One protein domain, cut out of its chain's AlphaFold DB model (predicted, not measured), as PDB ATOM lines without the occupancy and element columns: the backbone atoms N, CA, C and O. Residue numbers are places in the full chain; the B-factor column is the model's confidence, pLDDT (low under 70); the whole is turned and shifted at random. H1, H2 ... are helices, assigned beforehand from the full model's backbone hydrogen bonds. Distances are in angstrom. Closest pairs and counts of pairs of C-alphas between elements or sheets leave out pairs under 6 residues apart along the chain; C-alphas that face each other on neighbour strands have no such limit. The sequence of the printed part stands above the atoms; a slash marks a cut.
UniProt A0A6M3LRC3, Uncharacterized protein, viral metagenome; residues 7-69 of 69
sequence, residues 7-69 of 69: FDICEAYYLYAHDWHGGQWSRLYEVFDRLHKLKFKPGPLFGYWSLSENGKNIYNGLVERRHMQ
ATOM      1  N   PHE A   7       0.019  31.148  -6.232       93.12
ATOM      2  CA  PHE A   7       0.620  32.454  -6.473       93.12
ATOM      3  C   PHE A   7       1.794  32.678  -5.533       93.12
ATOM      4  O   PHE A   7       2.879  32.950  -6.035       93.12
ATOM      5  N   ASP A   8       1.637  32.424  -4.231       95.44
ATOM      6  CA  ASP A   8       2.735  32.573  -3.262       95.44
ATOM      7  C   ASP A   8       3.944  31.703  -3.624       95.44
ATOM      8  O   ASP A   8       5.092  32.140  -3.529       95.44
ATOM      9  N   ILE A   9       3.698  30.469  -4.081       96.12
ATOM     10  CA  ILE A   9       4.756  29.577  -4.566       96.12
ATOM     11  C   ILE A   9       5.438  30.185  -5.794       96.12
ATOM     12  O   ILE A   9       6.665  30.253  -5.841       96.12
ATOM     13  N   CYS A  10       4.673  30.626  -6.797       97.19
ATOM     14  CA  CYS A  10       5.254  31.200  -8.012       97.19
ATOM     15  C   CYS A  10       6.068  32.463  -7.715       97.19
ATOM     16  O   CYS A  10       7.181  32.605  -8.215       97.19
ATOM     17  N   GLU A  11       5.534  33.345  -6.876       96.94
ATOM     18  CA  GLU A  11       6.162  34.588  -6.445       96.94
ATOM     19  C   GLU A  11       7.472  34.328  -5.695       96.94
ATOM     20  O   GLU A  11       8.520  34.854  -6.078       96.94
ATOM     21  N   ALA A  12       7.447  33.457  -4.684       97.44
ATOM     22  CA  ALA A  12       8.631  33.130  -3.898       97.44
ATOM     23  C   ALA A  12       9.732  32.480  -4.749       97.44
ATOM     24  O   ALA A  12      10.901  32.853  -4.638       97.44
ATOM     25  N   TYR A  13       9.376  31.539  -5.631       97.75
ATOM     26  CA  TYR A  13      10.341  30.891  -6.524       97.75
ATOM     27  C   TYR A  13      10.872  31.837  -7.602       97.75
ATOM     28  O   TYR A  13      12.051  31.743  -7.940       97.75
ATOM     29  N   TYR A  14      10.043  32.746  -8.130       97.62
ATOM     30  CA  TYR A  14      10.509  33.769  -9.063       97.62
ATOM     31  C   TYR A  14      11.564  34.650  -8.403       97.62
ATOM     32  O   TYR A  14      12.648  34.812  -8.958       97.62
ATOM     33  N   LEU A  15      11.254  35.194  -7.221       97.81
ATOM     34  CA  LEU A  15      12.158  36.099  -6.519       97.81
ATOM     35  C   LEU A  15      13.447  35.382  -6.115       97.81
ATOM     36  O   LEU A  15      14.537  35.880  -6.365       97.81
ATOM     37  N   TYR A  16      13.338  34.161  -5.583       98.00
ATOM     38  CA  TYR A  16      14.505  33.351  -5.246       98.00
ATOM     39  C   TYR A  16      15.384  33.071  -6.471       98.00
ATOM     40  O   TYR A  16      16.608  33.178  -6.395       98.00
ATOM     41  N   ALA A  17      14.784  32.731  -7.615       97.12
ATOM     42  CA  ALA A  17      15.545  32.556  -8.841       97.12
ATOM     43  C   ALA A  17      16.200  33.871  -9.274       97.12
ATOM     44  O   ALA A  17      17.379  33.841  -9.596       97.12
ATOM     45  N   HIS A  18      15.483  34.999  -9.230       95.56
ATOM     46  CA  HIS A  18      15.984  36.331  -9.586       95.56
ATOM     47  C   HIS A  18      17.213  36.742  -8.775       95.56
ATOM     48  O   HIS A  18      18.207  37.160  -9.361       95.56
ATOM     49  N   ASP A  19      17.178  36.538  -7.463       96.31
ATOM     50  CA  ASP A  19      18.252  36.973  -6.573       96.31
ATOM     51  C   ASP A  19      19.485  36.055  -6.638       96.31
ATOM     52  O   ASP A  19      20.611  36.508  -6.436       96.31
ATOM     53  N   TRP A  20      19.295  34.755  -6.913       96.44
ATOM     54  CA  TRP A  20      20.328  33.737  -6.666       96.44
ATOM     55  C   TRP A  20      20.745  32.897  -7.882       96.44
ATOM     56  O   TRP A  20      21.560  31.969  -7.735       96.44
ATOM     57  N   HIS A  21      20.191  33.139  -9.076       96.06
ATOM     58  CA  HIS A  21      20.570  32.379 -10.270       96.06
ATOM     59  C   HIS A  21      22.022  32.670 -10.690       96.06
ATOM     60  O   HIS A  21      22.492  33.801 -10.678       96.06
ATOM     61  N   GLY A  22      22.744  31.638 -11.132       95.25
ATOM     62  CA  GLY A  22      24.133  31.751 -11.603       95.25
ATOM     63  C   GLY A  22      24.242  32.162 -13.076       95.25
ATOM     64  O   GLY A  22      25.064  31.616 -13.804       95.25
ATOM     65  N   GLY A  23      23.355  33.036 -13.556       93.94
ATOM     66  CA  GLY A  23      23.201  33.343 -14.987       93.94
ATOM     67  C   GLY A  23      22.312  32.355 -15.764       93.94
ATOM     68  O   GLY A  23      21.716  31.448 -15.180       93.94
ATOM     69  N   GLN A  24      22.210  32.569 -17.082       93.44
ATOM     70  CA  GLN A  24      21.247  31.913 -17.992       93.44
ATOM     71  C   GLN A  24      21.406  30.386 -18.082       93.44
ATOM     72  O   GLN A  24      20.446  29.671 -18.344       93.44
ATOM     73  N   TRP A  25      22.616  29.886 -17.827       94.12
ATOM     74  CA  TRP A  25      22.956  28.462 -17.918       94.12
ATOM     75  C   TRP A  25      22.881  27.729 -16.576       94.12
ATOM     76  O   TRP A  25      23.186  26.542 -16.493       94.12
ATOM     77  N   SER A  26      22.508  28.429 -15.503       95.75
ATOM     78  CA  SER A  26      22.400  27.809 -14.187       95.75
ATOM     79  C   SER A  26      21.123  26.983 -14.065       95.75
ATOM     80  O   SER A  26      20.069  27.353 -14.580       95.75
ATOM     81  N   ARG A  27      21.181  25.899 -13.286       94.00
ATOM     82  CA  ARG A  27      20.008  25.063 -12.986       94.00
ATOM     83  C   ARG A  27      18.848  25.867 -12.388       94.00
ATOM     84  O   ARG A  27      17.689  25.552 -12.634       94.00
ATOM     85  N   LEU A  28      19.157  26.910 -11.615       95.44
ATOM     86  CA  LEU A  28      18.152  27.778 -11.006       95.44
ATOM     87  C   LEU A  28      17.439  28.668 -12.040       95.44
ATOM     88  O   LEU A  28      16.270  28.986 -11.856       95.44
ATOM     89  N   TYR A  29      18.087  28.990 -13.162       96.00
ATOM     90  CA  TYR A  29      17.469  29.756 -14.247       96.00
ATOM     91  C   TYR A  29      16.283  29.021 -14.895       96.00
ATOM     92  O   TYR A  29      15.338  29.654 -15.359       96.00
ATOM     93  N   GLU A  30      16.258  27.683 -14.853       96.06
ATOM     94  CA  GLU A  30      15.121  26.888 -15.341       96.06
ATOM     95  C   GLU A  30      13.807  27.177 -14.608       96.06
ATOM     96  O   GLU A  30      12.730  26.873 -15.125       96.06
ATOM     97  N   VAL A  31      13.867  27.756 -13.404       96.94
ATOM     98  CA  VAL A  31      12.668  28.197 -12.687       96.94
ATOM     99  C   VAL A  31      11.900  29.222 -13.521       96.94
ATOM    100  O   VAL A  31      10.676  29.124 -13.600       96.94
ATOM    101  N   PHE A  32      12.583  30.129 -14.223       96.44
ATOM    102  CA  PHE A  32      11.918  31.111 -15.081       96.44
ATOM    103  C   PHE A  32      11.173  30.461 -16.246       96.44
ATOM    104  O   PHE A  32      10.047  30.858 -16.532       96.44
ATOM    105  N   ASP A  33      11.742  29.429 -16.876       95.81
ATOM    106  CA  ASP A  33      11.062  28.681 -17.944       95.81
ATOM    107  C   ASP A  33       9.800  27.973 -17.420       95.81
ATOM    108  O   ASP A  33       8.728  28.035 -18.029       95.81
ATOM    109  N   ARG A  34       9.881  27.358 -16.235       96.69
ATOM    110  CA  ARG A  34       8.721  26.716 -15.594       96.69
ATOM    111  C   ARG A  34       7.627  27.731 -15.266       96.69
ATOM    112  O   ARG A  34       6.461  27.484 -15.567       96.69
ATOM    113  N   LEU A  35       7.988  28.886 -14.712       96.94
ATOM    114  CA  LEU A  35       7.046  29.967 -14.409       96.94
ATOM    115  C   LEU A  35       6.439  30.573 -15.682       96.94
ATOM    116  O   LEU A  35       5.237  30.837 -15.730       96.94
ATOM    117  N   HIS A  36       7.233  30.705 -16.745       95.81
ATOM    118  CA  HIS A  36       6.757  31.147 -18.051       95.81
ATOM    119  C   HIS A  36       5.706  30.187 -18.632       95.81
ATOM    120  O   HIS A  36       4.665  30.630 -19.128       95.81
ATOM    121  N   LYS A  37       5.926  28.868 -18.521       97.06
ATOM    122  CA  LYS A  37       4.953  27.834 -18.924       97.06
ATOM    123  C   LYS A  37       3.647  27.924 -18.135       97.06
ATOM    124  O   LYS A  37       2.581  27.723 -18.712       97.06
ATOM    125  N   LEU A  38       3.718  28.309 -16.861       95.81
ATOM    126  CA  LEU A  38       2.554  28.579 -16.009       95.81
ATOM    127  C   LEU A  38       1.880  29.933 -16.289       95.81
ATOM    128  O   LEU A  38       0.893  30.265 -15.639       95.81
ATOM    129  N   LYS A  39       2.393  30.719 -17.248       95.62
ATOM    130  CA  LYS A  39       1.937  32.086 -17.555       95.62
ATOM    131  C   LYS A  39       2.015  33.036 -16.355       95.62
ATOM    132  O   LYS A  39       1.354  34.072 -16.359       95.62
ATOM    133  N   PHE A  40       2.853  32.717 -15.370       95.44
ATOM    134  CA  PHE A  40       3.128  33.604 -14.251       95.44
ATOM    135  C   PHE A  40       3.896  34.835 -14.747       95.44
ATOM    136  O   PHE A  40       4.871  34.715 -15.494       95.44
ATOM    137  N   LYS A  41       3.431  36.022 -14.355       91.06
ATOM    138  CA  LYS A  41       4.018  37.311 -14.730       91.06
ATOM    139  C   LYS A  41       4.053  38.211 -13.495       91.06
ATOM    140  O   LYS A  41       2.995  38.713 -13.113       91.06
ATOM    141  N   PRO A  42       5.221  38.408 -12.865       91.00
ATOM    142  CA  PRO A  42       5.321  39.325 -11.742       91.00
ATOM    143  C   PRO A  42       5.132  40.768 -12.217       91.00
ATOM    144  O   PRO A  42       5.433  41.112 -13.365       91.00
ATOM    145  N   GLY A  43       4.623  41.618 -11.326       89.31
ATOM    146  CA  GLY A  43       4.526  43.053 -11.581       89.31
ATOM    147  C   GLY A  43       5.909  43.718 -11.680       89.31
ATOM    148  O   GLY A  43       6.892  43.188 -11.167       89.31
ATOM    149  N   PRO A  44       6.011  44.910 -12.290       86.38
ATOM    150  CA  PRO A  44       7.288  45.614 -12.456       86.38
ATOM    151  C   PRO A  44       7.926  46.072 -11.133       86.38
ATOM    152  O   PRO A  44       9.127  46.308 -11.091       86.38
ATOM    153  N   LEU A  45       7.137  46.195 -10.060       88.75
ATOM    154  CA  LEU A  45       7.593  46.566  -8.712       88.75
ATOM    155  C   LEU A  45       7.603  45.366  -7.750       88.75
ATOM    156  O   LEU A  45       7.414  45.523  -6.544       88.75
ATOM    157  N   PHE A  46       7.757  44.163  -8.297       92.44
ATOM    158  CA  PHE A  46       7.779  42.929  -7.527       92.44
ATOM    159  C   PHE A  46       9.102  42.774  -6.766       92.44
ATOM    160  O   PHE A  46      10.178  42.900  -7.348       92.44
ATOM    161  N   GLY A  47       9.018  42.480  -5.470       95.94
ATOM    162  CA  GLY A  47      10.175  42.293  -4.596       95.94
ATOM    163  C   GLY A  47       9.793  41.626  -3.277       95.94
ATOM    164  O   GLY A  47       8.630  41.312  -3.035       95.94
ATOM    165  N   TYR A  48      10.759  41.422  -2.378       97.56
ATOM    166  CA  TYR A  48      10.509  40.702  -1.116       97.56
ATOM    167  C   TYR A  48       9.404  41.348  -0.263       97.56
ATOM    168  O   TYR A  48       8.600  40.662   0.368       97.56
ATOM    169  N   TRP A  49       9.322  42.682  -0.269       97.00
ATOM    170  CA  TRP A  49       8.300  43.429   0.469       97.00
ATOM    171  C   TRP A  49       6.878  43.178  -0.046       97.00
ATOM    172  O   TRP A  49       5.942  43.313   0.741       97.00
ATOM    173  N   SER A  50       6.709  42.826  -1.327       95.44
ATOM    174  CA  SER A  50       5.395  42.562  -1.923       95.44
ATOM    175  C   SER A  50       4.901  41.137  -1.690       95.44
ATOM    176  O   SER A  50       3.736  40.867  -1.957       95.44
ATOM    177  N   LEU A  51       5.756  40.235  -1.197       95.94
ATOM    178  CA  LEU A  51       5.351  38.874  -0.864       95.94
ATOM    179  C   LEU A  51       4.378  38.865   0.319       95.94
ATOM    180  O   LEU A  51       4.575  39.567   1.323       95.94
ATOM    181  N   SER A  52       3.380  37.989   0.232       95.38
ATOM    182  CA  SER A  52       2.571  37.608   1.385       95.38
ATOM    183  C   SER A  52       3.442  36.974   2.480       95.38
ATOM    184  O   SER A  52       4.583  36.567   2.251       95.38
ATOM    185  N   GLU A  53       2.893  36.834   3.685       96.62
ATOM    186  CA  GLU A  53       3.579  36.134   4.776       96.62
ATOM    187  C   GLU A  53       3.936  34.685   4.398       96.62
ATOM    188  O   GLU A  53       5.018  34.191   4.708       96.62
ATOM    189  N   ASN A  54       3.056  33.995   3.672       96.06
ATOM    190  CA  ASN A  54       3.311  32.638   3.195       96.06
ATOM    191  C   ASN A  54       4.426  32.624   2.132       96.06
ATOM    192  O   ASN A  54       5.362  31.832   2.243       96.06
ATOM    193  N   GLY A  55       4.400  33.560   1.179       96.62
ATOM    194  CA  GLY A  55       5.456  33.731   0.176       96.62
ATOM    195  C   GLY A  55       6.829  34.012   0.797       96.62
ATOM    196  O   GLY A  55       7.820  33.388   0.414       96.62
ATOM    197  N   LYS A  56       6.893  34.878   1.818       97.81
ATOM    198  CA  LYS A  56       8.126  35.156   2.578       97.81
ATOM    199  C   LYS A  56       8.672  33.904   3.248       97.81
ATOM    200  O   LYS A  56       9.860  33.625   3.133       97.81
ATOM    201  N   ASN A  57       7.811  33.114   3.887       97.31
ATOM    202  CA  ASN A  57       8.215  31.860   4.520       97.31
ATOM    203  C   ASN A  57       8.778  30.849   3.504       97.31
ATOM    204  O   ASN A  57       9.787  30.196   3.777       97.31
ATOM    205  N   ILE A  58       8.182  30.751   2.308       97.75
ATOM    206  CA  ILE A  58       8.704  29.903   1.224       97.75
ATOM    207  C   ILE A  58      10.072  30.414   0.749       97.75
ATOM    208  O   ILE A  58      11.010  29.620   0.645       97.75
ATOM    209  N   TYR A  59      10.197  31.718   0.483       97.69
ATOM    210  CA  TYR A  59      11.442  32.348   0.036       97.69
ATOM    211  C   TYR A  59      12.571  32.152   1.056       97.69
ATOM    212  O   TYR A  59      13.631  31.639   0.704       97.69
ATOM    213  N   ASN A  60      12.324  32.473   2.328       97.69
ATOM    214  CA  ASN A  60      13.312  32.338   3.400       97.69
ATOM    215  C   ASN A  60      13.775  30.886   3.534       97.69
ATOM    216  O   ASN A  60      14.975  30.628   3.561       97.69
ATOM    217  N   GLY A  61      12.853  29.920   3.471       97.25
ATOM    218  CA  GLY A  61      13.216  28.505   3.485       97.25
ATOM    219  C   GLY A  61      14.063  28.068   2.278       97.25
ATOM    220  O   GLY A  61      14.879  27.155   2.403       97.25
ATOM    221  N   LEU A  62      13.895  28.679   1.096       97.06
ATOM    222  CA  LEU A  62      14.759  28.426  -0.068       97.06
ATOM    223  C   LEU A  62      16.170  28.987   0.147       97.06
ATOM    224  O   LEU A  62      17.144  28.293  -0.150       97.06
ATOM    225  N   VAL A  63      16.269  30.202   0.689       97.38
ATOM    226  CA  VAL A  63      17.540  30.873   0.998       97.38
ATOM    227  C   VAL A  63      18.310  30.123   2.086       97.38
ATOM    228  O   VAL A  63      19.478  29.793   1.891       97.38
ATOM    229  N   GLU A  64      17.656  29.752   3.185       97.19
ATOM    230  CA  GLU A  64      18.256  28.957   4.264       97.19
ATOM    231  C   GLU A  64      18.818  27.629   3.746       97.19
ATOM    232  O   GLU A  64      19.976  27.297   3.996       97.19
ATOM    233  N   ARG A  65      18.036  26.885   2.948       94.88
ATOM    234  CA  ARG A  65      18.490  25.622   2.339       94.88
ATOM    235  C   ARG A  65      19.683  25.791   1.407       94.88
ATOM    236  O   ARG A  65      20.425  24.828   1.228       94.88
ATOM    237  N   ARG A  66      19.847  26.962   0.790       92.25
ATOM    238  CA  ARG A  66      21.005  27.270  -0.052       92.25
ATOM    239  C   ARG A  66      22.255  27.519   0.789       92.25
ATOM    240  O   ARG A  66      23.308  27.027   0.423       92.25
ATOM    241  N   HIS A  67      22.145  28.258   1.892       89.12
ATOM    242  CA  HIS A  67      23.286  28.569   2.765       89.12
ATOM    243  C   HIS A  67      23.803  27.370   3.570       89.12
ATOM    244  O   HIS A  67      24.908  27.429   4.101       89.12
ATOM    245  N   MET A  68      23.016  26.298   3.671       84.25
ATOM    246  CA  MET A  68      23.429  25.036   4.294       84.25
ATOM    247  C   MET A  68      24.145  24.063   3.334       84.25
ATOM    248  O   MET A  68      24.528  22.981   3.775       84.25
ATOM    249  N   GLN A  69      24.288  24.403   2.046       63.03
ATOM    250  CA  GLN A  69      25.005  23.612   1.030       63.03
ATOM    251  C   GLN A  69      26.401  24.175   0.783       63.03
ATOM    252  O   GLN A  69      27.309  23.351   0.547       63.03
TER     253      GLN A  69
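What this domain is: This is residues 7 to 69 of the 69 residues of an uncharacterized protein of viral metagenome (UniProt A0A6M3LRC3). Three helices of similar length make a small helical domain: H1 runs through the middle, with H2 packed on one side of it and H3 on another, and H2 and H3 are apart from each other. H1 and H2 fold back on each other as a helical hairpin, and the long loop of residues 38 to 52 then crosses from the end of H2, past H1, to the beginning of H3, which runs the same way as H1. The printed part has 63 residues with three named helices, in the order H1, H2, H3, and no named strand; the class is all helix. It is compact, with a radius of gyration of the C-alphas of 11.3 A, and rounded, spanning 26 by 26 by 18 A.

Where its parts are: H1 is residues 7 to 20, 19.8 A from first to last C-alpha, beginning at C-alpha 7 at (0.620, 32.454, -6.473). H2 is residues 27 to 37, 16.4 A long by the same measure, with C-alpha 27 at (20.008, 25.063, -12.986). H3 is residues 53 to 67, the longest helix with 15 residues and 21.2 A, and it ends at C-alpha 67 at (23.286, 28.569, 2.765).

How they stand to each other: H1 touches both other helices. H1 and H2 form a helical hairpin and run opposite ways at a tilt of 36 degrees, only just steep. Their closest C-alphas are those of Ala 17 and Leu 28, 5.9 A apart, and their centres are 10.0 A apart. H1 and H3 touch with 16 pairs of C-alphas within 8 A, the closest being those of Asp 8 and Gly 55, 4.5 A apart. They run the same way at a shallow tilt of 34 degrees, only just short of steep, with their centres 9.4 A apart. H2 and H3 are apart, though they follow each other in the chain. Every O i to N i+4 pair is within hydrogen-bond range in H1 and H3; in H2 it is 4 of 7, beside 8 of 8 O i to N i+3 pairs.

The domain as a whole: The two C-alphas farthest apart are those of Lys 39 and Met 68, at 31.4 A, and the C-alphas of Phe 7 and Gln 69 are 27.0 A apart. The printed part has no cut and ends at residue 69, the chain's last residue. The link from H1 to H2 is short, with 6 residues, and the link from H2 to H3 is long, with 15. The mean pLDDT of the printed part is 94.8, and residue 69 is the one printed residue under 70 in this model.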